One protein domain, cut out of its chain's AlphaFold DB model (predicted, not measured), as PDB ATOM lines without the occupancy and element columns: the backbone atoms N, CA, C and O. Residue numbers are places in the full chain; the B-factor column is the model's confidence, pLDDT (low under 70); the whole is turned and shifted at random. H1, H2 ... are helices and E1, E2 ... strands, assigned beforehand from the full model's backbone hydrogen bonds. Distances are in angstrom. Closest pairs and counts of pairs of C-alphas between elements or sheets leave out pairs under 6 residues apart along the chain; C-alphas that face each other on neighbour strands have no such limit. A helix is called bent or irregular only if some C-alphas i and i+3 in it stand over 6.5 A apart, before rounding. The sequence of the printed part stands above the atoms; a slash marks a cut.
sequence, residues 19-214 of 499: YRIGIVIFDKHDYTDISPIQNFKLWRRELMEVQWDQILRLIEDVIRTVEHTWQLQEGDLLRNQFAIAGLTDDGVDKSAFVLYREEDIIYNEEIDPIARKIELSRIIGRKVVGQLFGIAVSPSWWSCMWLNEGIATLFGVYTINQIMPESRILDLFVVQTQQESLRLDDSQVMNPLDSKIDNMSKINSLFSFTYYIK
ATOM      1  N   TYR A  19      18.438 -13.284  43.992       85.50
ATOM      2  CA  TYR A  19      17.879 -11.953  43.706       85.50
ATOM      3  C   TYR A  19      18.776 -11.089  42.794       85.50
ATOM      4  O   TYR A  19      18.303 -10.113  42.201       85.50
ATOM      5  N   ARG A  20      20.055 -11.461  42.638       85.94
ATOM      6  CA  ARG A  20      21.035 -10.787  41.772       85.94
ATOM      7  C   ARG A  20      21.039 -11.305  40.336       85.94
ATOM      8  O   ARG A  20      21.669 -10.689  39.474       85.94
ATOM      9  N   ILE A  21      20.328 -12.400  40.067       89.06
ATOM     10  CA  ILE A  21      20.130 -12.920  38.716       89.06
ATOM     11  C   ILE A  21      19.221 -11.950  37.951       89.06
ATOM     12  O   ILE A  21      18.218 -11.458  38.471       89.06
ATOM     13  N   GLY A  22      19.574 -11.676  36.698       88.69
ATOM     14  CA  GLY A  22      18.757 -10.886  35.789       88.69
ATOM     15  C   GLY A  22      19.096 -11.210  34.340       88.69
ATOM     16  O   GLY A  22      20.238 -11.530  34.020       88.69
ATOM     17  N   ILE A  23      18.091 -11.129  33.472       89.38
ATOM     18  CA  ILE A  23      18.234 -11.275  32.023       89.38
ATOM     19  C   ILE A  23      17.502 -10.095  31.391       89.38
ATOM     20  O   ILE A  23      16.348  -9.839  31.729       89.38
ATOM     21  N   VAL A  24      18.173  -9.392  30.484       87.75
ATOM     22  CA  VAL A  24      17.588  -8.302  29.700       87.75
ATOM     23  C   VAL A  24      17.447  -8.786  28.257       87.75
ATOM     24  O   VAL A  24      18.403  -9.307  27.684       87.75
ATOM     25  N   ILE A  25      16.248  -8.652  27.686       89.12
ATOM     26  CA  ILE A  25      15.939  -9.025  26.301       89.12
ATOM     27  C   ILE A  25      15.203  -7.848  25.664       89.12
ATOM     28  O   ILE A  25      14.171  -7.423  26.174       89.12
ATOM     29  N   PHE A  26      15.725  -7.344  24.552       87.31
ATOM     30  CA  PHE A  26      15.121  -6.278  23.756       87.31
ATOM     31  C   PHE A  26      15.347  -6.539  22.268       87.31
ATOM     32  O   PHE A  26      16.247  -7.301  21.894       87.31
ATOM     33  N   ASP A  27      14.541  -5.906  21.416       85.56
ATOM     34  CA  ASP A  27      14.850  -5.837  19.992       85.56
ATOM     35  C   ASP A  27      16.042  -4.889  19.782       85.56
ATOM     36  O   ASP A  27      16.127  -3.820  20.385       85.56
ATOM     37  N   LYS A  28      16.972  -5.269  18.904       80.25
ATOM     38  CA  LYS A  28      18.132  -4.439  18.537       80.25
ATOM     39  C   LYS A  28      17.744  -3.104  17.883       80.25
ATOM     40  O   LYS A  28      18.611  -2.258  17.721       80.25
ATOM     41  N   HIS A  29      16.497  -2.978  17.430       84.88
ATOM     42  CA  HIS A  29      15.907  -1.749  16.894       84.88
ATOM     43  C   HIS A  29      15.216  -0.898  17.972       84.88
ATOM     44  O   HIS A  29      14.798   0.219  17.699       84.88
ATOM     45  N   ASP A  30      15.056  -1.428  19.187       86.06
ATOM     46  CA  ASP A  30      14.436  -0.696  20.290       86.06
ATOM     47  C   ASP A  30      15.485  -0.058  21.197       86.06
ATOM     48  O   ASP A  30      15.206   0.976  21.801       86.06
ATOM     49  N   TYR A  31      16.676  -0.656  21.307       89.31
ATOM     50  CA  TYR A  31      17.756  -0.204  22.183       89.31
ATOM     51  C   TYR A  31      19.082  -0.086  21.445       89.31
ATOM     52  O   TYR A  31      19.483  -0.981  20.701       89.31
ATOM     53  N   THR A  32      19.801   0.990  21.744       88.81
ATOM     54  CA  THR A  32      21.118   1.280  21.185       88.81
ATOM     55  C   THR A  32      22.156   1.475  22.288       88.81
ATOM     56  O   THR A  32      21.843   1.978  23.371       88.81
ATOM     57  N   ASP A  33      23.380   1.039  22.002       87.75
ATOM     58  CA  ASP A  33      24.569   1.269  22.825       87.75
ATOM     59  C   ASP A  33      25.161   2.630  22.443       87.75
ATOM     60  O   ASP A  33      25.454   2.882  21.273       87.75
ATOM     61  N   ILE A  34      25.301   3.513  23.428       85.94
ATOM     62  CA  ILE A  34      25.781   4.892  23.243       85.94
ATOM     63  C   ILE A  34      27.185   5.113  23.808       85.94
ATOM     64  O   ILE A  34      27.617   6.253  23.970       85.94
ATOM     65  N   SER A  35      27.906   4.047  24.143       78.69
ATOM     66  CA  SER A  35      29.148   4.209  24.882       78.69
ATOM     67  C   SER A  35      30.340   4.719  24.066       78.69
ATOM     68  O   SER A  35      30.566   4.275  22.938       78.69
ATOM     69  N   PRO A  36      31.186   5.578  24.669       66.69
ATOM     70  CA  PRO A  36      32.340   6.167  23.993       66.69
ATOM     71  C   PRO A  36      33.578   5.253  23.965       66.69
ATOM     72  O   PRO A  36      34.474   5.465  23.148       66.69
ATOM     73  N   ILE A  37      33.666   4.249  24.851       65.56
ATOM     74  CA  ILE A  37      34.859   3.403  25.044       65.56
ATOM     75  C   ILE A  37      34.469   1.923  25.043       65.56
ATOM     76  O   ILE A  37      33.456   1.530  25.607       65.56
ATOM     77  N   GLN A  38      35.340   1.083  24.478       60.69
ATOM     78  CA  GLN A  38      35.109  -0.338  24.188       60.69
ATOM     79  C   GLN A  38      34.724  -1.217  25.396       60.69
ATOM     80  O   GLN A  38      34.134  -2.279  25.211       60.69
ATOM     81  N   ASN A  39      35.029  -0.775  26.620       68.50
ATOM     82  CA  ASN A  39      34.787  -1.546  27.837       68.50
ATOM     83  C   ASN A  39      33.569  -1.079  28.633       68.50
ATOM     84  O   ASN A  39      33.185  -1.800  29.538       68.50
ATOM     85  N   PHE A  40      32.949   0.063  28.328       80.62
ATOM     86  CA  PHE A  40      31.733   0.536  28.999       80.62
ATOM     87  C   PHE A  40      30.558   0.529  28.037       80.62
ATOM     88  O   PHE A  40      30.750   0.792  26.864       80.62
ATOM     89  N   LYS A  41      29.357   0.184  28.502       86.69
ATOM     90  CA  LYS A  41      28.139   0.052  27.693       86.69
ATOM     91  C   LYS A  41      26.954   0.637  28.440       86.69
ATOM     92  O   LYS A  41      26.530   0.060  29.437       86.69
ATOM     93  N   LEU A  42      26.400   1.731  27.934       88.62
ATOM     94  CA  LEU A  42      25.112   2.256  28.363       88.62
ATOM     95  C   LEU A  42      24.105   2.021  27.241       88.62
ATOM     96  O   LEU A  42      24.260   2.527  26.132       88.62
ATOM     97  N   TRP A  43      23.075   1.244  27.546       90.88
ATOM     98  CA  TRP A  43      21.991   0.927  26.630       90.88
ATOM     99  C   TRP A  43      20.775   1.783  26.947       90.88
ATOM    100  O   TRP A  43      20.347   1.857  28.101       90.88
ATOM    101  N   ARG A  44      20.185   2.382  25.916       90.75
ATOM    102  CA  ARG A  44      18.975   3.207  26.031       90.75
ATOM    103  C   ARG A  44      18.056   3.023  24.834       90.75
ATOM    104  O   ARG A  44      18.502   2.560  23.784       90.75
ATOM    105  N   ARG A  45      16.790   3.422  24.966       89.62
ATOM    106  CA  ARG A  45      15.799   3.319  23.883       89.62
ATOM    107  C   ARG A  45      16.159   4.178  22.670       89.62
ATOM    108  O   ARG A  45      16.487   5.348  22.843       89.62
ATOM    109  N   GLU A  46      16.051   3.650  21.449       84.38
ATOM    110  CA  GLU A  46      16.475   4.324  20.202       84.38
ATOM    111  C   GLU A  46      15.745   5.658  19.954       84.38
ATOM    112  O   GLU A  46      16.375   6.646  19.584       84.38
ATOM    113  N   LEU A  47      14.448   5.721  20.272       81.00
ATOM    114  CA  LEU A  47      13.583   6.900  20.087       81.00
ATOM    115  C   LEU A  47      13.868   8.071  21.046       81.00
ATOM    116  O   LEU A  47      13.144   9.063  21.038       81.00
ATOM    117  N   MET A  48      14.865   7.944  21.917       76.00
ATOM    118  CA  MET A  48      15.144   8.925  22.956       76.00
ATOM    119  C   MET A  48      16.186   9.953  22.495       76.00
ATOM    120  O   MET A  48      17.378   9.646  22.408       76.00
ATOM    121  N   GLU A  49      15.738  11.180  22.232       69.44
ATOM    122  CA  GLU A  49      16.583  12.320  21.853       69.44
ATOM    123  C   GLU A  49      16.953  13.150  23.095       69.44
ATOM    124  O   GLU A  49      16.351  14.177  23.386       69.44
ATOM    125  N   VAL A  50      17.934  12.670  23.865       77.06
ATOM    126  CA  VAL A  50      18.500  13.376  25.031       77.06
ATOM    127  C   VAL A  50      20.017  13.458  24.891       77.06
ATOM    128  O   VAL A  50      20.646  12.565  24.317       77.06
ATOM    129  N   GLN A  51      20.615  14.521  25.431       79.38
ATOM    130  CA  GLN A  51      22.065  14.683  25.508       79.38
ATOM    131  C   GLN A  51      22.675  13.725  26.545       79.38
ATOM    132  O   GLN A  51      22.838  14.043  27.720       79.38
ATOM    133  N   TRP A  52      23.039  12.526  26.100       84.50
ATOM    134  CA  TRP A  52      23.587  11.484  26.972       84.50
ATOM    135  C   TRP A  52      25.048  11.680  27.382       84.50
ATOM    136  O   TRP A  52      25.492  11.066  28.349       84.50
ATOM    137  N   ASP A  53      25.795  12.539  26.686       85.38
ATOM    138  CA  ASP A  53      27.236  12.719  26.901       85.38
ATOM    139  C   ASP A  53      27.586  13.081  28.348       85.38
ATOM    140  O   ASP A  53      28.601  12.632  28.880       85.38
ATOM    141  N   GLN A  54      26.749  13.889  29.004       84.94
ATOM    142  CA  GLN A  54      26.964  14.281  30.398       84.94
ATOM    143  C   GLN A  54      26.745  13.114  31.360       84.94
ATOM    144  O   GLN A  54      27.553  12.903  32.261       84.94
ATOM    145  N   ILE A  55      25.682  12.340  31.140       88.62
ATOM    146  CA  ILE A  55      25.327  11.175  31.955       88.62
ATOM    147  C   ILE A  55      26.410  10.100  31.814       88.62
ATOM    148  O   ILE A  55      26.867   9.549  32.812       88.62
ATOM    149  N   LEU A  56      26.876   9.855  30.584       88.50
ATOM    150  CA  LEU A  56      27.975   8.935  30.291       88.50
ATOM    151  C   LEU A  56      29.253   9.325  31.044       88.50
ATOM    152  O   LEU A  56      29.823   8.486  31.740       88.50
ATOM    153  N   ARG A  57      29.666  10.599  30.950       89.06
ATOM    154  CA  ARG A  57      30.847  11.112  31.666       89.06
ATOM    155  C   ARG A  57      30.710  10.956  33.175       89.06
ATOM    156  O   ARG A  57      31.621  10.452  33.815       89.06
ATOM    157  N   LEU A  58      29.554  11.318  33.730       90.75
ATOM    158  CA  LEU A  58      29.300  11.200  35.161       90.75
ATOM    159  C   LEU A  58      29.391   9.749  35.647       90.75
ATOM    160  O   LEU A  58      30.025   9.486  36.664       90.75
ATOM    161  N   ILE A  59      28.784   8.796  34.934       90.50
ATOM    162  CA  ILE A  59      28.873   7.374  35.292       90.50
ATOM    163  C   ILE A  59      30.330   6.895  35.239       90.50
ATOM    164  O   ILE A  59      30.772   6.180  36.138       90.50
ATOM    165  N   GLU A  60      31.076   7.284  34.206       89.31
ATOM    166  CA  GLU A  60      32.484   6.923  34.044       89.31
ATOM    167  C   GLU A  60      33.356   7.486  35.173       89.31
ATOM    168  O   GLU A  60      34.151   6.747  35.759       89.31
ATOM    169  N   ASP A  61      33.167   8.758  35.524       91.88
ATOM    170  CA  ASP A  61      33.874   9.407  36.627       91.88
ATOM    171  C   ASP A  61      33.537   8.733  37.963       91.88
ATOM    172  O   ASP A  61      34.439   8.418  38.735       91.88
ATOM    173  N   VAL A  62      32.263   8.396  38.202       92.88
ATOM    174  CA  VAL A  62      31.839   7.645  39.396       92.88
ATOM    175  C   VAL A  62      32.524   6.285  39.466       92.88
ATOM    176  O   VAL A  62      33.088   5.953  40.508       92.88
ATOM    177  N   ILE A  63      32.520   5.505  38.382       90.56
ATOM    178  CA  ILE A  63      33.180   4.191  38.350       90.56
ATOM    179  C   ILE A  63      34.671   4.340  38.663       90.56
ATOM    180  O   ILE A  63      35.168   3.654  39.556       90.56
ATOM    181  N   ARG A  64      35.368   5.268  37.997       90.50
ATOM    182  CA  ARG A  64      36.803   5.509  38.217       90.50
ATOM    183  C   ARG A  64      37.111   5.916  39.651       90.50
ATOM    184  O   ARG A  64      38.061   5.408  40.248       90.50
ATOM    185  N   THR A  65      36.321   6.823  40.218       93.44
ATOM    186  CA  THR A  65      36.515   7.284  41.594       93.44
ATOM    187  C   THR A  65      36.275   6.160  42.598       93.44
ATOM    188  O   THR A  65      37.038   6.038  43.561       93.44
ATOM    189  N   VAL A  66      35.268   5.305  42.382       92.06
ATOM    190  CA  VAL A  66      35.045   4.118  43.220       92.06
ATOM    191  C   VAL A  66      36.202   3.124  43.073       92.06
ATOM    192  O   VAL A  66      36.758   2.717  44.091       92.06
ATOM    193  N   GLU A  67      36.629   2.779  41.853       90.19
ATOM    194  CA  GLU A  67      37.776   1.880  41.629       90.19
ATOM    195  C   GLU A  67      39.032   2.393  42.351       90.19
ATOM    196  O   GLU A  67      39.690   1.639  43.072       90.19
ATOM    197  N   HIS A  68      39.309   3.696  42.257       90.81
ATOM    198  CA  HIS A  68      40.440   4.326  42.936       90.81
ATOM    199  C   HIS A  68      40.303   4.309  44.469       90.81
ATOM    200  O   HIS A  68      41.248   3.947  45.173       90.81
ATOM    201  N   THR A  69      39.131   4.671  45.005       89.88
ATOM    202  CA  THR A  69      38.874   4.744  46.459       89.88
ATOM    203  C   THR A  69      39.016   3.378  47.125       89.88
ATOM    204  O   THR A  69      39.554   3.272  48.228       89.88
ATOM    205  N   TRP A  70      38.571   2.327  46.439       87.94
ATOM    206  CA  TRP A  70      38.571   0.958  46.951       87.94
ATOM    207  C   TRP A  70      39.752   0.111  46.457       87.94
ATOM    208  O   TRP A  70      39.809  -1.075  46.771       87.94
ATOM    209  N   GLN A  71      40.721   0.715  45.753       88.06
ATOM    210  CA  GLN A  71      41.936   0.055  45.245       88.06
ATOM    211  C   GLN A  71      41.639  -1.177  44.373       88.06
ATOM    212  O   GLN A  71      42.341  -2.189  44.440       88.06
ATOM    213  N   LEU A  72      40.581  -1.089  43.569       84.12
ATOM    214  CA  LEU A  72      40.188  -2.122  42.616       84.12
ATOM    215  C   LEU A  72      41.047  -2.023  41.348       84.12
ATOM    216  O   LEU A  72      41.571  -0.953  41.023       84.12
ATOM    217  N   GLN A  73      41.206  -3.130  40.624       78.50
ATOM    218  CA  GLN A  73      41.801  -3.088  39.290       78.50
ATOM    219  C   GLN A  73      40.811  -2.467  38.303       78.50
ATOM    220  O   GLN A  73      39.597  -2.630  38.424       78.50
ATOM    221  N   GLU A  74      41.331  -1.749  37.306       69.38
ATOM    222  CA  GLU A  74      40.483  -1.144  36.283       69.38
ATOM    223  C   GLU A  74      39.677  -2.232  35.549       69.38
ATOM    224  O   GLU A  74      40.249  -3.133  34.932       69.38
ATOM    225  N   GLY A  75      38.344  -2.116  35.585       67.38
ATOM    226  CA  GLY A  75      37.431  -3.100  35.001       67.38
ATOM    227  C   GLY A  75      36.871  -4.130  35.987       67.38
ATOM    228  O   GLY A  75      36.078  -4.970  35.561       67.38
ATOM    229  N   ASP A  76      37.223  -4.049  37.274       71.56
ATOM    230  CA  ASP A  76      36.611  -4.866  38.333       71.56
ATOM    231  C   ASP A  76      35.131  -4.506  38.549       71.56
ATOM    232  O   ASP A  76      34.320  -5.372  38.890       71.56
ATOM    233  N   LEU A  77      34.756  -3.240  38.325       74.88
ATOM    234  CA  LEU A  77      33.356  -2.822  38.304       74.88
ATOM    235  C   LEU A  77      32.746  -3.020  36.920       74.88
ATOM    236  O   LEU A  77      33.343  -2.717  35.883       74.88
ATOM    237  N   LEU A  78      31.518  -3.538  36.901       68.56
ATOM    238  CA  LEU A  78      30.879  -3.942  35.659       68.56
ATOM    239  C   LEU A  78      30.302  -2.735  34.952       68.56
ATOM    240  O   LEU A  78      29.534  -1.941  35.494       68.56
ATOM    241  N   ARG A  79      30.608  -2.677  33.668       72.81
ATOM    242  CA  ARG A  79      30.377  -1.495  32.862       72.81
ATOM    243  C   ARG A  79      29.135  -1.597  31.964       72.81
ATOM    244  O   ARG A  79      28.972  -0.759  31.090       72.81
ATOM    245  N   ASN A  80      28.277  -2.610  32.149       86.75
ATOM    246  CA  ASN A  80      26.991  -2.714  31.443       86.75
ATOM    247  C   ASN A  80      25.889  -2.023  32.249       86.75
ATOM    248  O   ASN A  80      25.566  -2.439  33.362       86.75
ATOM    249  N   GLN A  81      25.285  -1.000  31.665       89.62
ATOM    250  CA  GLN A  81      24.226  -0.207  32.266       89.62
ATOM    251  C   GLN A  81      23.059  -0.074  31.293       89.62
ATOM    252  O   GLN A  81      23.257  -0.013  30.081       89.62
ATOM    253  N   PHE A  82      21.835  -0.065  31.814       91.25
ATOM    254  CA  PHE A  82      20.619  -0.028  31.004       91.25
ATOM    255  C   PHE A  82      19.642   1.003  31.565       91.25
ATOM    256  O   PHE A  82      19.255   0.907  32.728       91.25
ATOM    257  N   ALA A  83      19.207   1.943  30.732       92.06
ATOM    258  CA  ALA A  83      18.086   2.832  31.013       92.06
ATOM    259  C   ALA A  83      16.783   2.139  30.588       92.06
ATOM    260  O   ALA A  83      16.596   1.880  29.404       92.06
ATOM    261  N   ILE A  84      15.907   1.798  31.534       91.19
ATOM    262  CA  ILE A  84      14.690   1.017  31.287       91.19
ATOM    263  C   ILE A  84      13.447   1.863  31.567       91.19
ATOM    264  O   ILE A  84      13.218   2.318  32.692       91.19
ATOM    265  N   ALA A  85      12.607   2.038  30.547       88.06
ATOM    266  CA  ALA A  85      11.305   2.682  30.686       88.06
ATOM    267  C   ALA A  85      10.341   1.822  31.527       88.06
ATOM    268  O   ALA A  85      10.216   0.617  31.305       88.06
ATOM    269  N   GLY A  86       9.635   2.448  32.473       83.94
ATOM    270  CA  GLY A  86       8.636   1.774  33.311       83.94
ATOM    271  C   GLY A  86       9.211   0.811  34.357       83.94
ATOM    272  O   GLY A  86       8.474  -0.039  34.860       83.94
ATOM    273  N   LEU A  87      10.506   0.918  34.686       87.31
ATOM    274  CA  LEU A  87      11.069   0.236  35.854       87.31
ATOM    275  C   LEU A  87      10.347   0.734  37.119       87.31
ATOM    276  O   LEU A  87      10.061   1.921  37.236       87.31
ATOM    277  N   THR A  88      10.001  -0.161  38.044       82.75
ATOM    278  CA  THR A  88       9.267   0.215  39.268       82.75
ATOM    279  C   THR A  88      10.160   0.901  40.292       82.75
ATOM    280  O   THR A  88       9.735   1.854  40.936       82.75
ATOM    281  N   ASP A  89      11.385   0.402  40.430       82.81
ATOM    282  CA  ASP A  89      12.404   0.953  41.316       82.81
ATOM    283  C   ASP A  89      13.265   1.964  40.554       82.81
ATOM    284  O   ASP A  89      13.449   1.839  39.343       82.81
ATOM    285  N   ASP A  90      13.855   2.920  41.270       80.00
ATOM    286  CA  ASP A  90      14.742   3.938  40.683       80.00
ATOM    287  C   ASP A  90      16.000   3.356  40.006       80.00
ATOM    288  O   ASP A  90      16.607   3.938  39.104       80.00
ATOM    289  N   GLY A  91      16.367   2.145  40.406       84.62
ATOM    290  CA  GLY A  91      17.338   1.312  39.736       84.62
ATOM    291  C   GLY A  91      17.532  -0.006  40.467       84.62
ATOM    292  O   GLY A  91      17.199  -0.151  41.643       84.62
ATOM    293  N   VAL A  92      18.115  -0.975  39.778       85.88
ATOM    294  CA  VAL A  92      18.365  -2.312  40.310       85.88
ATOM    295  C   VAL A  92      19.765  -2.738  39.914       85.88
ATOM    296  O   VAL A  92      20.088  -2.847  38.732       85.88
ATOM    297  N   ASP A  93      20.596  -3.021  40.904       82.62
ATOM    298  CA  ASP A  93      21.929  -3.554  40.705       82.62
ATOM    299  C   ASP A  93      21.884  -5.093  40.644       82.62
ATOM    300  O   ASP A  93      21.407  -5.797  41.541       82.62
ATOM    301  N   LYS A  94      22.349  -5.639  39.519       85.75
ATOM    302  CA  LYS A  94      22.479  -7.080  39.270       85.75
ATOM    303  C   LYS A  94      23.952  -7.465  39.231       85.75
ATOM    304  O   LYS A  94      24.834  -6.618  39.116       85.75
ATOM    305  N   SER A  95      24.231  -8.767  39.289       80.19
ATOM    306  CA  SER A  95      25.612  -9.273  39.326       80.19
ATOM    307  C   SER A  95      26.452  -8.948  38.091       80.19
ATOM    308  O   SER A  95      27.660  -9.094  38.177       80.19
ATOM    309  N   ALA A  96      25.856  -8.574  36.953       80.50
ATOM    310  CA  ALA A  96      26.581  -8.310  35.702       80.50
ATOM    311  C   ALA A  96      26.260  -6.944  35.064       80.50
ATOM    312  O   ALA A  96      26.886  -6.565  34.072       80.50
ATOM    313  N   PHE A  97      25.260  -6.229  35.586       86.75
ATOM    314  CA  PHE A  97      24.773  -4.974  35.020       86.75
ATOM    315  C   PHE A  97      23.958  -4.173  36.034       86.75
ATOM    316  O   PHE A  97      23.486  -4.716  37.032       86.75
ATOM    317  N   VAL A  98      23.755  -2.891  35.745       89.69
ATOM    318  CA  VAL A  98      22.857  -2.018  36.506       89.69
ATOM    319  C   VAL A  98      21.693  -1.592  35.620       89.69
ATOM    320  O   VAL A  98      21.888  -1.212  34.466       89.69
ATOM    321  N   LEU A  99      20.482  -1.682  36.156       91.56
ATOM    322  CA  LEU A  99      19.281  -1.117  35.555       91.56
ATOM    323  C   LEU A  99      18.984   0.217  36.229       91.56
ATOM    324  O   LEU A  99      18.997   0.299  37.455       91.56
ATOM    325  N   TYR A 100      18.664   1.227  35.441       92.69
ATOM    326  CA  TYR A 100      18.172   2.516  35.901       92.69
ATOM    327  C   TYR A 100      16.775   2.719  35.358       92.69
ATOM    328  O   TYR A 100      16.488   2.328  34.222       92.69
ATOM    329  N   ARG A 101      15.913   3.360  36.140       92.69
ATOM    330  CA  ARG A 101      14.660   3.857  35.593       92.69
ATOM    331  C   ARG A 101      14.980   5.014  34.657       92.69
ATOM    332  O   ARG A 101      15.692   5.937  35.034       92.69
ATOM    333  N   GLU A 102      14.492   4.936  33.425       89.88
ATOM    334  CA  GLU A 102      14.829   5.893  32.361       89.88
ATOM    335  C   GLU A 102      14.583   7.345  32.798       89.88
ATOM    336  O   GLU A 102      15.478   8.179  32.694       89.88
ATOM    337  N   GLU A 103      13.421   7.619  33.395       89.19
ATOM    338  CA  GLU A 103      13.052   8.957  33.869       89.19
ATOM    339  C   GLU A 103      13.969   9.496  34.971       89.19
ATOM    340  O   GLU A 103      14.091  10.708  35.085       89.19
ATOM    341  N   ASP A 104      14.662   8.624  35.718       90.12
ATOM    342  CA  ASP A 104      15.494   8.987  36.868       90.12
ATOM    343  C   ASP A 104      16.931   9.373  36.513       90.12
ATOM    344  O   ASP A 104      17.586  10.022  37.329       90.12
ATOM    345  N   ILE A 105      17.413   9.025  35.318       89.50
ATOM    346  CA  ILE A 105      18.792   9.312  34.889       89.50
ATOM    347  C   ILE A 105      18.892  10.262  33.697       89.50
ATOM    348  O   ILE A 105      19.998  10.592  33.282       89.50
ATOM    349  N   ILE A 106      17.758  10.711  33.159       88.75
ATOM    350  CA  ILE A 106      17.699  11.724  32.101       88.75
ATOM    351  C   ILE A 106      17.977  13.116  32.667       88.75
ATOM    352  O   ILE A 106      17.469  13.477  33.731       88.75
ATOM    353  N   TYR A 107      18.758  13.886  31.907       89.00
ATOM    354  CA  TYR A 107      19.040  15.292  32.161       89.00
ATOM    355  C   TYR A 107      19.287  16.053  30.864       89.00
ATOM    356  O   TYR A 107      20.028  15.588  29.995       89.00
ATOM    357  N   ASN A 108      18.699  17.234  30.765       86.88
ATOM    358  CA  ASN A 108      18.929  18.205  29.716       86.88
ATOM    359  C   ASN A 108      19.271  19.561  30.347       86.88
ATOM    360  O   ASN A 108      18.412  20.222  30.918       86.88
ATOM    361  N   GLU A 109      20.523  19.987  30.192       83.19
ATOM    362  CA  GLU A 109      21.053  21.225  30.778       83.19
ATOM    363  C   GLU A 109      20.314  22.499  30.333       83.19
ATOM    364  O   GLU A 109      20.353  23.495  31.047       83.19
ATOM    365  N   GLU A 110      19.625  22.475  29.186       83.00
ATOM    366  CA  GLU A 110      18.886  23.636  28.673       83.00
ATOM    367  C   GLU A 110      17.518  23.837  29.342       83.00
ATOM    368  O   GLU A 110      17.000  24.952  29.325       83.00
ATOM    369  N   ILE A 111      16.914  22.779  29.896       84.69
ATOM    370  CA  ILE A 111      15.527  22.813  30.402       84.69
ATOM    371  C   ILE A 111      15.376  22.295  31.831       84.69
ATOM    372  O   ILE A 111      14.434  22.686  32.519       84.69
ATOM    373  N   ASP A 112      16.261  21.406  32.281       85.88
ATOM    374  CA  ASP A 112      16.135  20.778  33.587       85.88
ATOM    375  C   ASP A 112      16.792  21.641  34.671       85.88
ATOM    376  O   ASP A 112      17.912  22.132  34.500       85.88
ATOM    377  N   PRO A 113      16.144  21.783  35.840       84.50
ATOM    378  CA  PRO A 113      16.732  22.499  36.958       84.50
ATOM    379  C   PRO A 113      17.945  21.738  37.491       84.50
ATOM    380  O   PRO A 113      18.001  20.507  37.477       84.50
ATOM    381  N   ILE A 114      18.895  22.456  38.084       83.50
ATOM    382  CA  ILE A 114      20.137  21.836  38.564       83.50
ATOM    383  C   ILE A 114      19.877  20.816  39.690       83.50
ATOM    384  O   ILE A 114      20.609  19.835  39.832       83.50
ATOM    385  N   ALA A 115      18.781  20.973  40.442       84.81
ATOM    386  CA  ALA A 115      18.308  19.970  41.398       84.81
ATOM    387  C   ALA A 115      18.182  18.569  40.765       84.81
ATOM    388  O   ALA A 115      18.592  17.582  41.380       84.81
ATOM    389  N   ARG A 116      17.730  18.490  39.504       88.94
ATOM    390  CA  ARG A 116      17.628  17.245  38.735       88.94
ATOM    391  C   ARG A 116      18.988  16.569  38.570       88.94
ATOM    392  O   ARG A 116      19.119  15.371  38.814       88.94
ATOM    393  N   LYS A 117      20.022  17.348  38.233       89.75
ATOM    394  CA  LYS A 117      21.409  16.870  38.116       89.75
ATOM    395  C   LYS A 117      21.916  16.261  39.422       89.75
ATOM    396  O   LYS A 117      22.617  15.257  39.412       89.75
ATOM    397  N   ILE A 118      21.555  16.842  40.562       91.00
ATOM    398  CA  ILE A 118      21.957  16.323  41.876       91.00
ATOM    399  C   ILE A 118      21.236  15.004  42.183       91.00
ATOM    400  O   ILE A 118      21.864  14.069  42.684       91.00
ATOM    401  N   GLU A 119      19.943  14.902  41.871       90.81
ATOM    402  CA  GLU A 119      19.153  13.679  42.061       90.81
ATOM    403  C   GLU A 119      19.729  12.495  41.281       90.81
ATOM    404  O   GLU A 119      20.028  11.456  41.879       90.81
ATOM    405  N   LEU A 120      19.959  12.657  39.974       93.06
ATOM    406  CA  LEU A 120      20.499  11.571  39.154       93.06
ATOM    407  C   LEU A 120      21.932  11.199  39.559       93.06
ATOM    408  O   LEU A 120      22.256  10.011  39.616       93.06
ATOM    409  N   SER A 121      22.764  12.173  39.950       94.44
ATOM    410  CA  SER A 121      24.103  11.909  40.492       94.44
ATOM    411  C   SER A 121      24.051  11.018  41.732       94.44
ATOM    412  O   SER A 121      24.832  10.071  41.841       94.44
ATOM    413  N   ARG A 122      23.101  11.243  42.652       93.88
ATOM    414  CA  ARG A 122      22.919  10.376  43.833       93.88
ATOM    415  C   ARG A 122      22.530   8.959  43.447       93.88
ATOM    416  O   ARG A 122      23.042   8.011  44.041       93.88
ATOM    417  N   ILE A 123      21.635   8.811  42.470       93.00
ATOM    418  CA  ILE A 123      21.195   7.499  41.995       93.00
ATOM    419  C   ILE A 123      22.378   6.757  41.373       93.00
ATOM    420  O   ILE A 123      22.661   5.634  41.787       93.00
ATOM    421  N   ILE A 124      23.122   7.390  40.461       93.19
ATOM    422  CA  ILE A 124      24.308   6.801  39.825       93.19
ATOM    423  C   ILE A 124      25.344   6.400  40.878       93.19
ATOM    424  O   ILE A 124      25.736   5.233  40.921       93.19
ATOM    425  N   GLY A 125      25.724   7.321  41.771       94.38
ATOM    426  CA  GLY A 125      26.679   7.059  42.848       94.38
ATOM    427  C   GLY A 125      26.265   5.869  43.714       94.38
ATOM    428  O   GLY A 125      27.042   4.934  43.904       94.38
ATOM    429  N   ARG A 126      25.012   5.856  44.186       93.56
ATOM    430  CA  ARG A 126      24.472   4.763  45.005       93.56
ATOM    431  C   ARG A 126      24.485   3.429  44.264       93.56
ATOM    432  O   ARG A 126      24.867   2.435  44.867       93.56
ATOM    433  N   LYS A 127      24.078   3.368  42.991       90.81
ATOM    434  CA  LYS A 127      24.012   2.087  42.261       90.81
ATOM    435  C   LYS A 127      25.397   1.551  41.888       90.81
ATOM    436  O   LYS A 127      25.599   0.342  41.962       90.81
ATOM    437  N   VAL A 128      26.359   2.416  41.554       90.00
ATOM    438  CA  VAL A 128      27.746   1.987  41.283       90.00
ATOM    439  C   VAL A 128      28.407   1.459  42.556       90.00
ATOM    440  O   VAL A 128      28.996   0.380  42.541       90.00
ATOM    441  N   VAL A 129      28.257   2.154  43.687       91.94
ATOM    442  CA  VAL A 129      28.759   1.636  44.968       91.94
ATOM    443  C   VAL A 129      27.982   0.386  45.398       91.94
ATOM    444  O   VAL A 129      28.585  -0.587  45.836       91.94
ATOM    445  N   GLY A 130      26.661   0.346  45.222       89.62
ATOM    446  CA  GLY A 130      25.839  -0.834  45.515       89.62
ATOM    447  C   GLY A 130      26.305  -2.078  44.758       89.62
ATOM    448  O   GLY A 130      26.406  -3.158  45.339       89.62
ATOM    449  N   GLN A 131      26.725  -1.916  43.501       86.06
ATOM    450  CA  GLN A 131      27.326  -2.995  42.726       86.06
ATOM    451  C   GLN A 131      28.598  -3.551  43.383       86.06
ATOM    452  O   GLN A 131      28.709  -4.772  43.499       86.06
ATOM    453  N   LEU A 132      29.507  -2.688  43.855       86.94
ATOM    454  CA  LEU A 132      30.703  -3.104  44.600       86.94
ATOM    455  C   LEU A 132      30.327  -3.959  45.818       86.94
ATOM    456  O   LEU A 132      30.818  -5.078  45.976       86.94
ATOM    457  N   PHE A 133      29.411  -3.462  46.650       83.25
ATOM    458  CA  PHE A 133      28.986  -4.160  47.866       83.25
ATOM    459  C   PHE A 133      28.266  -5.469  47.562       83.25
ATOM    460  O   PHE A 133      28.520  -6.472  48.220       83.25
ATOM    461  N   GLY A 134      27.418  -5.493  46.537       77.44
ATOM    462  CA  GLY A 134      26.701  -6.696  46.134       77.44
ATOM    463  C   GLY A 134      27.587  -7.769  45.488       77.44
ATOM    464  O   GLY A 134      27.150  -8.915  45.396       77.44
ATOM    465  N   ILE A 135      28.806  -7.430  45.048       78.38
ATOM    466  CA  ILE A 135      29.841  -8.406  44.657       78.38
ATOM    467  C   ILE A 135      30.627  -8.871  45.891       78.38
ATOM    468  O   ILE A 135      30.918 -10.059  46.016       78.38
ATOM    469  N   ALA A 136      30.969  -7.946  46.790       83.00
ATOM    470  CA  ALA A 136      31.849  -8.214  47.922       83.00
ATOM    471  C   ALA A 136      31.173  -9.016  49.045       83.00
ATOM    472  O   ALA A 136      31.705 -10.036  49.482       83.00
ATOM    473  N   VAL A 137      29.993  -8.578  49.500       85.69
ATOM    474  CA  VAL A 137      29.312  -9.133  50.676       85.69
ATOM    475  C   VAL A 137      27.808  -9.250  50.450       85.69
ATOM    476  O   VAL A 137      27.085  -8.273  50.257       85.69
ATOM    477  N   SER A 138      27.303 -10.481  50.519       86.00
ATOM    478  CA  SER A 138      25.863 -10.729  50.442       86.00
ATOM    479  C   SER A 138      25.207 -10.621  51.825       86.00
ATOM    480  O   SER A 138      25.745 -11.160  52.797       86.00
ATOM    481  N   PRO A 139      24.032  -9.982  51.949       86.69
ATOM    482  CA  PRO A 139      23.304  -9.977  53.211       86.69
ATOM    483  C   PRO A 139      22.905 -11.415  53.568       86.69
ATOM    484  O   PRO A 139      22.394 -12.151  52.722       86.69
ATOM    485  N   SER A 140      23.136 -11.830  54.817       86.75
ATOM    486  CA  SER A 140      22.785 -13.191  55.260       86.75
ATOM    487  C   SER A 140      21.270 -13.424  55.320       86.75
ATOM    488  O   SER A 140      20.803 -14.552  55.160       86.75
ATOM    489  N   TRP A 141      20.497 -12.353  55.514       85.69
ATOM    490  CA  TRP A 141      19.042 -12.340  55.428       85.69
ATOM    491  C   TRP A 141      18.530 -10.971  54.971       85.69
ATOM    492  O   TRP A 141      19.243  -9.971  55.041       85.69
ATOM    493  N   TRP A 142      17.264 -10.906  54.558       82.31
ATOM    494  CA  TRP A 142      16.604  -9.669  54.131       82.31
ATOM    495  C   TRP A 142      16.651  -8.552  55.183       82.31
ATOM    496  O   TRP A 142      16.738  -7.383  54.821       82.31
ATOM    497  N   SER A 143      16.659  -8.887  56.478       81.81
ATOM    498  CA  SER A 143      16.789  -7.898  57.563       81.81
ATOM    499  C   SER A 143      18.127  -7.155  57.552       81.81
ATOM    500  O   SER A 143      18.227  -6.082  58.131       81.81
ATOM    501  N   CYS A 144      19.145  -7.689  56.874       85.38
ATOM    502  CA  CYS A 144      20.462  -7.070  56.745       85.38
ATOM    503  C   CYS A 144      20.590  -6.230  55.459       85.38
ATOM    504  O   CYS A 144      21.600  -5.558  55.274       85.38
ATOM    505  N   MET A 145      19.592  -6.258  54.563       84.44
ATOM    506  CA  MET A 145      19.657  -5.583  53.257       84.44
ATOM    507  C   MET A 145      19.861  -4.072  53.402       84.44
ATOM    508  O   MET A 145      20.645  -3.477  52.665       84.44
ATOM    509  N   TRP A 146      19.204  -3.464  54.395       87.19
ATOM    510  CA  TRP A 146      19.305  -2.025  54.633       87.19
ATOM    511  C   TRP A 146      20.742  -1.570  54.891       87.19
ATOM    512  O   TRP A 146      21.075  -0.441  54.553       87.19
ATOM    513  N   LEU A 147      21.589  -2.424  55.484       90.25
ATOM    514  CA  LEU A 147      22.969  -2.073  55.802       90.25
ATOM    515  C   LEU A 147      23.770  -1.856  54.517       90.25
ATOM    516  O   LEU A 147      24.392  -0.810  54.359       90.25
ATOM    517  N   ASN A 148      23.695  -2.804  53.580       88.12
ATOM    518  CA  ASN A 148      24.362  -2.688  52.284       88.12
ATOM    519  C   ASN A 148      23.845  -1.471  51.506       88.12
ATOM    520  O   ASN A 148      24.646  -0.682  51.008       88.12
ATOM    521  N   GLU A 149      22.525  -1.270  51.466       87.94
ATOM    522  CA  GLU A 149      21.909  -0.106  50.809       87.94
ATOM    523  C   GLU A 149      22.299   1.222  51.473       87.94
ATOM    524  O   GLU A 149      22.570   2.216  50.797       87.94
ATOM    525  N   GLY A 150      22.366   1.253  52.803       92.56
ATOM    526  CA  GLY A 150      22.775   2.419  53.577       92.56
ATOM    527  C   GLY A 150      24.233   2.790  53.324       92.56
ATOM    528  O   GLY A 150      24.530   3.966  53.107       92.56
ATOM    529  N   ILE A 151      25.131   1.798  53.300       93.12
ATOM    530  CA  ILE A 151      26.546   2.015  52.980       93.12
ATOM    531  C   ILE A 151      26.677   2.490  51.529       93.12
ATOM    532  O   ILE A 151      27.336   3.500  51.283       93.12
ATOM    533  N   ALA A 152      25.994   1.838  50.584       92.81
ATOM    534  CA  ALA A 152      26.001   2.231  49.178       92.81
ATOM    535  C   ALA A 152      25.502   3.665  48.967       92.81
ATOM    536  O   ALA A 152      26.107   4.434  48.220       92.81
ATOM    537  N   THR A 153      24.441   4.060  49.670       94.25
ATOM    538  CA  THR A 153      23.894   5.419  49.601       94.25
ATOM    539  C   THR A 153      24.876   6.446  50.169       94.25
ATOM    540  O   THR A 153      25.132   7.465  49.528       94.25
ATOM    541  N   LEU A 154      25.470   6.174  51.336       96.12
ATOM    542  CA  LEU A 154      26.413   7.091  51.982       96.12
ATOM    543  C   LEU A 154      27.691   7.280  51.152       96.12
ATOM    544  O   LEU A 154      28.088   8.408  50.864       96.12
ATOM    545  N   PHE A 155      28.310   6.183  50.718       95.94
ATOM    546  CA  PHE A 155      29.523   6.237  49.901       95.94
ATOM    547  C   PHE A 155      29.256   6.727  48.481       95.94
ATOM    548  O   PHE A 155      30.123   7.372  47.898       95.94
ATOM    549  N   GLY A 156      28.059   6.487  47.941       96.00
ATOM    550  CA  GLY A 156      27.617   7.103  46.695       96.00
ATOM    551  C   GLY A 156      27.646   8.626  46.807       96.00
ATOM    552  O   GLY A 156      28.260   9.290  45.980       96.00
ATOM    553  N   VAL A 157      27.085   9.183  47.884       96.94
ATOM    554  CA  VAL A 157      27.128  10.629  48.158       96.94
ATOM    555  C   VAL A 157      28.564  11.135  48.348       96.94
ATOM    556  O   VAL A 157      28.911  12.182  47.805       96.94
ATOM    557  N   TYR A 158      29.424  10.396  49.057       97.12
ATOM    558  CA  TYR A 158      30.841  10.765  49.212       97.12
ATOM    559  C   TYR A 158      31.598  10.763  47.882       97.12
ATOM    560  O   TYR A 158      32.393  11.664  47.631       97.12
ATOM    561  N   THR A 159      31.311   9.792  47.018       97.12
ATOM    562  CA  THR A 159      31.890   9.692  45.673       97.12
ATOM    563  C   THR A 159      31.472  10.889  44.825       97.12
ATOM    564  O   THR A 159      32.327  11.558  44.252       97.12
ATOM    565  N   ILE A 160      30.180  11.233  44.811       97.44
ATOM    566  CA  ILE A 160      29.700  12.418  44.087       97.44
ATOM    567  C   ILE A 160      30.321  13.699  44.637       97.44
ATOM    568  O   ILE A 160      30.691  14.564  43.855       97.44
ATOM    569  N   ASN A 161      30.516  13.816  45.952       97.12
ATOM    570  CA  ASN A 161      31.187  14.982  46.525       97.12
ATOM    571  C   ASN A 161      32.645  15.132  46.052       97.12
ATOM    572  O   ASN A 161      33.142  16.249  45.978       97.12
ATOM    573  N   GLN A 162      33.342  14.033  45.748       96.44
ATOM    574  CA  GLN A 162      34.700  14.094  45.194       96.44
ATOM    575  C   GLN A 162      34.709  14.552  43.730       96.44
ATOM    576  O   GLN A 162      35.649  15.220  43.313       96.44
ATOM    577  N   ILE A 163      33.674  14.196  42.965       95.69
ATOM    578  CA  ILE A 163      33.563  14.500  41.530       95.69
ATOM    579  C   ILE A 163      32.989  15.903  41.302       95.69
ATOM    580  O   ILE A 163      33.438  16.618  40.412       95.69
ATOM    581  N   MET A 164      32.011  16.294  42.118       93.44
ATOM    582  CA  MET A 164      31.242  17.536  42.020       93.44
ATOM    583  C   MET A 164      31.182  18.256  43.382       93.44
ATOM    584  O   MET A 164      30.099  18.377  43.968       93.44
ATOM    585  N   PRO A 165      32.310  18.702  43.966       92.44
ATOM    586  CA  PRO A 165      32.317  19.358  45.279       92.44
ATOM    587  C   PRO A 165      31.498  20.659  45.317       92.44
ATOM    588  O   PRO A 165      30.919  21.000  46.351       92.44
ATOM    589  N   GLU A 166      31.388  21.364  44.189       90.56
ATOM    590  CA  GLU A 166      30.556  22.560  44.016       90.56
ATOM    591  C   GLU A 166      29.067  22.279  44.244       90.56
ATOM    592  O   GLU A 166      28.322  23.166  44.653       90.56
ATOM    593  N   SER A 167      28.640  21.022  44.081       91.62
ATOM    594  CA  SER A 167      27.255  20.624  44.325       91.62
ATOM    595  C   SER A 167      26.849  20.644  45.803       91.62
ATOM    596  O   SER A 167      25.681  20.403  46.106       91.62
ATOM    597  N   ARG A 168      27.805  20.858  46.729       94.75
ATOM    598  CA  ARG A 168      27.642  20.793  48.198       94.75
ATOM    599  C   ARG A 168      26.763  19.621  48.636       94.75
ATOM    600  O   ARG A 168      25.916  19.741  49.525       94.75
ATOM    601  N   ILE A 169      26.947  18.460  48.008       95.56
ATOM    602  CA  ILE A 169      26.022  17.338  48.173       95.56
ATOM    603  C   ILE A 169      26.002  16.775  49.595       95.56
ATOM    604  O   ILE A 169      24.986  16.223  50.012       95.56
ATOM    605  N   LEU A 170      27.084  16.961  50.358       96.94
ATOM    606  CA  LEU A 170      27.134  16.644  51.787       96.94
ATOM    607  C   LEU A 170      26.240  17.566  52.618       96.94
ATOM    608  O   LEU A 170      25.598  17.095  53.556       96.94
ATOM    609  N   ASP A 171      26.153  18.850  52.267       97.62
ATOM    610  CA  ASP A 171      25.246  19.773  52.947       97.62
ATOM    611  C   ASP A 171      23.793  19.435  52.597       97.62
ATOM    612  O   ASP A 171      22.928  19.355  53.471       97.62
ATOM    613  N   LEU A 172      23.538  19.148  51.317       96.25
ATOM    614  CA  LEU A 172      22.229  18.699  50.858       96.25
ATOM    615  C   LEU A 172      21.828  17.348  51.453       96.25
ATOM    616  O   LEU A 172      20.651  17.137  51.711       96.25
ATOM    617  N   PHE A 173      22.768  16.441  51.720       97.06
ATOM    618  CA  PHE A 173      22.470  15.203  52.440       97.06
ATOM    619  C   PHE A 173      21.867  15.501  53.818       97.06
ATOM    620  O   PHE A 173      20.885  14.880  54.218       97.06
ATOM    621  N   VAL A 174      22.400  16.487  54.539       97.94
ATOM    622  CA  VAL A 174      21.864  16.854  55.854       97.94
ATOM    623  C   VAL A 174      20.441  17.397  55.730       97.94
ATOM    624  O   VAL A 174      19.533  16.865  56.366       97.94
ATOM    625  N   VAL A 175      20.217  18.413  54.892       97.38
ATOM    626  CA  VAL A 175      18.910  19.094  54.846       97.38
ATOM    627  C   VAL A 175      17.842  18.340  54.047       97.38
ATOM    628  O   VAL A 175      16.662  18.453  54.357       97.38
ATOM    629  N   GLN A 176      18.220  17.536  53.048       94.94
ATOM    630  CA  GLN A 176      17.270  16.810  52.192       94.94
ATOM    631  C   GLN A 176      17.057  15.355  52.614       94.94
ATOM    632  O   GLN A 176      15.973  14.824  52.390       94.94
ATOM    633  N   THR A 177      18.064  14.706  53.208       94.44
ATOM    634  CA  THR A 177      17.985  13.291  53.605       94.44
ATOM    635  C   THR A 177      17.808  13.152  55.111       94.44
ATOM    636  O   THR A 177      16.846  12.537  55.566       94.44
ATOM    637  N   GLN A 178      18.709  13.731  55.906       96.50
ATOM    638  CA  GLN A 178      18.700  13.523  57.354       96.50
ATOM    639  C   GLN A 178      17.542  14.253  58.048       96.50
ATOM    640  O   GLN A 178      16.855  13.642  58.863       96.50
ATOM    641  N   GLN A 179      17.281  15.522  57.719       97.19
ATOM    642  CA  GLN A 179      16.139  16.267  58.280       97.19
ATOM    643  C   GLN A 179      14.794  15.660  57.859       97.19
ATOM    644  O   GLN A 179      13.898  15.507  58.687       97.19
ATOM    645  N   GLU A 180      14.680  15.221  56.604       93.62
ATOM    646  CA  GLU A 180      13.494  14.511  56.115       93.62
ATOM    647  C   GLU A 180      13.284  13.180  56.850       93.62
ATOM    648  O   GLU A 180      12.167  12.841  57.241       93.62
ATOM    649  N   SER A 181      14.371  12.453  57.119       93.81
ATOM    650  CA  SER A 181      14.338  11.261  57.963       93.81
ATOM    651  C   SER A 181      13.862  11.603  59.380       93.81
ATOM    652  O   SER A 181      12.946  10.960  59.877       93.81
ATOM    653  N   LEU A 182      14.377  12.650  60.031       93.69
ATOM    654  CA  LEU A 182      13.884  13.060  61.357       93.69
ATOM    655  C   LEU A 182      12.377  13.390  61.331       93.69
ATOM    656  O   LEU A 182      11.629  12.910  62.181       93.69
ATOM    657  N   ARG A 183      11.908  14.125  60.314       90.62
ATOM    658  CA  ARG A 183      10.486  14.466  60.123       90.62
ATOM    659  C   ARG A 183       9.592  13.228  60.013       90.62
ATOM    660  O   ARG A 183       8.531  13.160  60.636       90.62
ATOM    661  N   LEU A 184      10.001  12.235  59.224       87.69
ATOM    662  CA  LEU A 184       9.215  11.012  59.047       87.69
ATOM    663  C   LEU A 184       9.237  10.117  60.299       87.69
ATOM    664  O   LEU A 184       8.251   9.425  60.567       87.69
ATOM    665  N   ASP A 185      10.303  10.168  61.105       83.56
ATOM    666  CA  ASP A 185      10.386   9.465  62.394       83.56
ATOM    667  C   ASP A 185       9.445  10.109  63.429       83.56
ATOM    668  O   ASP A 185       8.739   9.397  64.146       83.56
ATOM    669  N   ASP A 186       9.354  11.449  63.449       81.19
ATOM    670  CA  ASP A 186       8.406  12.196  64.295       81.19
ATOM    671  C   ASP A 186       6.961  11.772  64.030       81.19
ATOM    672  O   ASP A 186       6.184  11.547  64.961       81.19
ATOM    673  N   SER A 187       6.612  11.603  62.751       73.56
ATOM    674  CA  SER A 187       5.273  11.185  62.319       73.56
ATOM    675  C   SER A 187       4.938   9.712  62.607       73.56
ATOM    676  O   SER A 187       3.837   9.266  62.288       73.56
ATOM    677  N   GLN A 188       5.866   8.945  63.200       73.19
ATOM    678  CA  GLN A 188       5.757   7.501  63.467       73.19
ATOM    679  C   GLN A 188       5.470   6.647  62.220       73.19
ATOM    680  O   GLN A 188       4.997   5.513  62.324       73.19
ATOM    681  N   VAL A 189       5.781   7.177  61.035       75.00
ATOM    682  CA  VAL A 189       5.611   6.484  59.752       75.00
ATOM    683  C   VAL A 189       6.752   5.493  59.513       75.00
ATOM    684  O   VAL A 189       6.563   4.481  58.837       75.00
ATOM    685  N   MET A 190       7.932   5.745  60.085       79.44
ATOM    686  CA  MET A 190       9.097   4.883  59.900       79.44
ATOM    687  C   MET A 190       9.111   3.674  60.837       79.44
ATOM    688  O   MET A 190       8.914   3.770  62.049       79.44
ATOM    689  N   ASN A 191       9.404   2.512  60.254       81.31
ATOM    690  CA  ASN A 191       9.693   1.298  61.006       81.31
ATOM    691  C   ASN A 191      11.165   1.272  61.450       81.31
ATOM    692  O   ASN A 191      12.015   1.862  60.776       81.31
ATOM    693  N   PRO A 192      11.490   0.555  62.541       86.44
ATOM    694  CA  PRO A 192      12.871   0.242  62.881       86.44
ATOM    695  C   PRO A 192      13.600  -0.433  61.716       86.44
ATOM    696  O   PRO A 192      13.019  -1.251  60.992       86.44
ATOM    697  N   LEU A 193      14.883  -0.110  61.562       86.44
ATOM    698  CA  LEU A 193      15.724  -0.683  60.513       86.44
ATOM    699  C   LEU A 193      15.920  -2.190  60.734       86.44
ATOM    700  O   LEU A 193      15.833  -2.961  59.780       86.44
ATOM    701  N   ASP A 194      16.071  -2.615  61.991       83.81
ATOM    702  CA  ASP A 194      16.245  -4.015  62.412       83.81
ATOM    703  C   ASP A 194      14.904  -4.744  62.655       83.81
ATOM    704  O   ASP A 194      14.732  -5.533  63.585       83.81
ATOM    705  N   SER A 195      13.882  -4.442  61.849       79.56
ATOM    706  CA  SER A 195      12.580  -5.098  61.987       79.56
ATOM    707  C   SER A 195      12.602  -6.537  61.452       79.56
ATOM    708  O   SER A 195      13.214  -6.850  60.429       79.56
ATOM    709  N   LYS A 196      11.904  -7.455  62.138       77.81
ATOM    710  CA  LYS A 196      11.839  -8.864  61.724       77.81
ATOM    711  C   LYS A 196      11.038  -9.030  60.430       77.81
ATOM    712  O   LYS A 196       9.840  -8.730  60.375       77.81
ATOM    713  N   ILE A 197      11.681  -9.634  59.434       76.06
ATOM    714  CA  ILE A 197      11.109  -9.888  58.108       76.06
ATOM    715  C   ILE A 197      10.734 -11.359  57.984       76.06
ATOM    716  O   ILE A 197      11.600 -12.229  57.907       76.06
ATOM    717  N   ASP A 198       9.428 -11.623  57.985       80.06
ATOM    718  CA  ASP A 198       8.840 -12.967  57.972       80.06
ATOM    719  C   ASP A 198       7.862 -13.208  56.808       80.06
ATOM    720  O   ASP A 198       7.355 -14.317  56.660       80.06
ATOM    721  N   ASN A 199       7.589 -12.199  55.972       77.12
ATOM    722  CA  ASN A 199       6.668 -12.315  54.841       77.12
ATOM    723  C   ASN A 199       7.013 -11.356  53.689       77.12
ATOM    724  O   ASN A 199       7.761 -10.395  53.860       77.12
ATOM    725  N   MET A 200       6.416 -11.599  52.518       73.44
ATOM    726  CA  MET A 200       6.714 -10.866  51.281       73.44
ATOM    727  C   MET A 200       6.290  -9.391  51.308       73.44
ATOM    728  O   MET A 200       6.995  -8.547  50.767       73.44
ATOM    729  N   SER A 201       5.194  -9.048  51.992       70.06
ATOM    730  CA  SER A 201       4.789  -7.643  52.151       70.06
ATOM    731  C   SER A 201       5.817  -6.849  52.961       70.06
ATOM    732  O   SER A 201       6.065  -5.686  52.657       70.06
ATOM    733  N   LYS A 202       6.436  -7.469  53.972       67.25
ATOM    734  CA  LYS A 202       7.529  -6.858  54.740       67.25
ATOM    735  C   LYS A 202       8.830  -6.792  53.942       67.25
ATOM    736  O   LYS A 202       9.564  -5.824  54.095       67.25
ATOM    737  N   ILE A 203       9.091  -7.754  53.053       64.12
ATOM    738  CA  ILE A 203      10.216  -7.655  52.107       64.12
ATOM    739  C   ILE A 203      10.032  -6.420  51.216       64.12
ATOM    740  O   ILE A 203      10.950  -5.618  51.117       64.12
ATOM    741  N   ASN A 204       8.836  -6.199  50.661       67.25
ATOM    742  CA  ASN A 204       8.563  -5.004  49.852       67.25
ATOM    743  C   ASN A 204       8.755  -3.700  50.643       67.25
ATOM    744  O   ASN A 204       9.194  -2.703  50.081       67.25
ATOM    745  N   SER A 205       8.485  -3.707  51.953       66.94
ATOM    746  CA  SER A 205       8.710  -2.528  52.796       66.94
ATOM    747  C   SER A 205      10.187  -2.148  52.957       66.94
ATOM    748  O   SER A 205      10.458  -0.990  53.256       66.94
ATOM    749  N   LEU A 206      11.135  -3.061  52.696       59.25
ATOM    750  CA  LEU A 206      12.570  -2.739  52.675       59.25
ATOM    751  C   LEU A 206      12.955  -1.785  51.549       59.25
ATOM    752  O   LEU A 206      13.916  -1.037  51.682       59.25
ATOM    753  N   PHE A 207      12.195  -1.811  50.457       62.56
ATOM    754  CA  PHE A 207      12.380  -0.927  49.310       62.56
ATOM    755  C   PHE A 207      11.601   0.388  49.478       62.56
ATOM    756  O   PHE A 207      11.505   1.190  48.553       62.56
ATOM    757  N   SER A 208      11.036   0.634  50.667       69.75
ATOM    758  CA  SER A 208      10.454   1.929  51.015       69.75
ATOM    759  C   SER A 208      11.531   3.010  51.039       69.75
ATOM    760  O   SER A 208      12.608   2.825  51.611       69.75
ATOM    761  N   PHE A 209      11.180   4.194  50.532       73.94
ATOM    762  CA  PHE A 209      11.980   5.418  50.618       73.94
ATOM    763  C   PHE A 209      12.549   5.688  52.027       73.94
ATOM    764  O   PHE A 209      13.669   6.173  52.166       73.94
ATOM    765  N   THR A 210      11.829   5.295  53.082       77.38
ATOM    766  CA  THR A 210      12.237   5.474  54.488       77.38
ATOM    767  C   THR A 210      13.566   4.790  54.837       77.38
ATOM    768  O   THR A 210      14.341   5.314  55.636       77.38
ATOM    769  N   TYR A 211      13.868   3.640  54.224       77.81
ATOM    770  CA  TYR A 211      15.151   2.958  54.427       77.81
ATOM    771  C   TYR A 211      16.304   3.741  53.795       77.81
ATOM    772  O   TYR A 211      17.348   3.909  54.425       77.81
ATOM    773  N   TYR A 212      16.084   4.291  52.599       79.19
ATOM    774  CA  TYR A 212      17.085   5.045  51.839       79.19
ATOM    775  C   TYR A 212      17.486   6.377  52.477       79.19
ATOM    776  O   TYR A 212      18.508   6.943  52.097       79.19
ATOM    777  N   ILE A 213      16.727   6.867  53.459       88.94
ATOM    778  CA  ILE A 213      17.035   8.114  54.168       88.94
ATOM    779  C   ILE A 213      17.550   7.880  55.596       88.94
ATOM    780  O   ILE A 213      18.513   8.533  56.009       88.94
ATOM    781  N   LYS A 214      16.994   6.908  56.339       92.19
ATOM    782  CA  LYS A 214      17.390   6.655  57.736       92.19
ATOM    783  C   LYS A 214      18.717   5.908  57.823       92.19
ATOM    784  O   LYS A 214      19.618   6.348  58.534       92.19
TER     785      LYS A 214
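This is residues 19 to 214 of the 499 residues of the protein "aminopeptidase N-like" of Pogonomyrmex barbatus (red harvester ant) (UniProt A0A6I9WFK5). A mixed sheet of five short strands makes one end of the domain and a group of crossed helices the other, with the long helix H3 in the middle, packed over the E5 and E4 end of the sheet. H4 crosses H3 on the side away from the sheet, H1 packs on both H3 and H4, and H5 folds back from H4 with the short H7 packed on both of these; H6 lies at the far end from E1. The printed part has 196 residues, with seven named helices and five named strands in the order E1 E2 H1 E3 E4 E5 H2 H3 H4 H5 H6 H7, and its class is mixed, helices and strands. The sheet's order is E1 E2 E3 E5 E4. The whole is compact, with a radius of gyration of the C-alphas of 17.0 A and spans of 46 by 37 by 35 A.

E1, residues 31 to 33, and E2, residues 41 to 45, form an antiparallel hairpin, with N 32 and O 44 2.9 A apart, within hydrogen-bond range. E2 and E3, residues 80 to 84, are parallel, with N 43 and O 81 at 2.8 A. The pairing of E2 is staggered: residues 41 to 43 pair with E3 and 43 to 45 with E1. H1, residues 53 to 69, lies between E2 and E3 in the chain, and the three make a strand-helix-strand unit, two parallel neighbour strands with a helix between, whose crossover is left-handed; H1 only grazes the sheet, with residues 55 to 59. E4, residues 91 to 93, and E5, residues 98 to 101, form an antiparallel hairpin, with N 92 and O 99 at 2.8 A. E5 is also parallel to E3, with N 84 and O 100 at 2.8 A. H2, residues 102 to 105, is on the sheet and only just over E3, with 3 of its 4 C-alphas there. H3, residues 114 to 136, is on the same face of the sheet as H2, at a height over the sheet of 9.6 A; H3 and the sheet E1 E2 E3 E5 E4 are two layers, a helix on one face of a sheet. It is over E5 and E4 and runs along the strands, at 22 degrees to E5 on the local plane. H3 touches H2, the closest C-alphas being those of Leu 120 and Ile 105, 5.1 A apart. H3 also touches H1 with residues 121 to 129 alone, closest at the C-alphas of Gly 125 and Val 62, 6.2 A apart. The hub is H4, residues 142 to 163, which touches four helices and is not on the sheet. It touches H3 at a steep tilt of 54 degrees, opposite ways, and the C-alphas of Gly 156 and Gly 125 are the closest, 4.0 A apart. It touches H1 at 72 degrees, only just about perpendicular, with the C-alphas of Thr 159 and Val 62 closest at 6.6 A. H4 and H5, residues 169 to 186, form a helical hairpin at a shallow tilt of 31 degrees, closest at the C-alphas of Asn 161 and Ile 169, 5.9 A. H6, residues 200 to 205, is close to H4 but not clearly touching, with the C-alphas of Ile 203 and Trp 142 closest at 7.0 A. H7, residues 209 to 214, touches H5 about perpendicular at 75 degrees, with the C-alphas of Ile 213 and Thr 177 closest at 5.3 A. H7 also touches H4, closest at the C-alphas of Tyr 211 and Trp 146, 6.5 A. Every O i to N i+4 pair is within hydrogen-bond range in H1, H3, H6 and H7, against 15 of 18 in H4 and 12 of 14 in H5; H2 is too short for such a pair.

E1 begins at C-alpha 31, (17.756, -0.204, 22.183). E2 is 13.3 A long, E3 12.9 A and H1 24.1 A. H3 runs 33.6 A from C-alpha 114 at (20.137, 21.836, 38.564). H4 is 32.1 A long and irregular, C-alphas 143 and 146 being 7.0 A apart. H5 is 24.4 A long and neither bent nor irregular, but only just: C-alphas 176 and 179 are 6.2 A apart. H7 ends at C-alpha 214, (17.390, 6.655, 57.736).

The two C-alphas farthest apart, those of His 29 and Asp 186, are 50.0 A apart. The printed part has no cut, and the link from H5 to H6, 13 residues, is long. The mean pLDDT of the printed part is 85.8; residues 36 to 39, 49, 74 to 75, 78 and 202 to 208 are under 70.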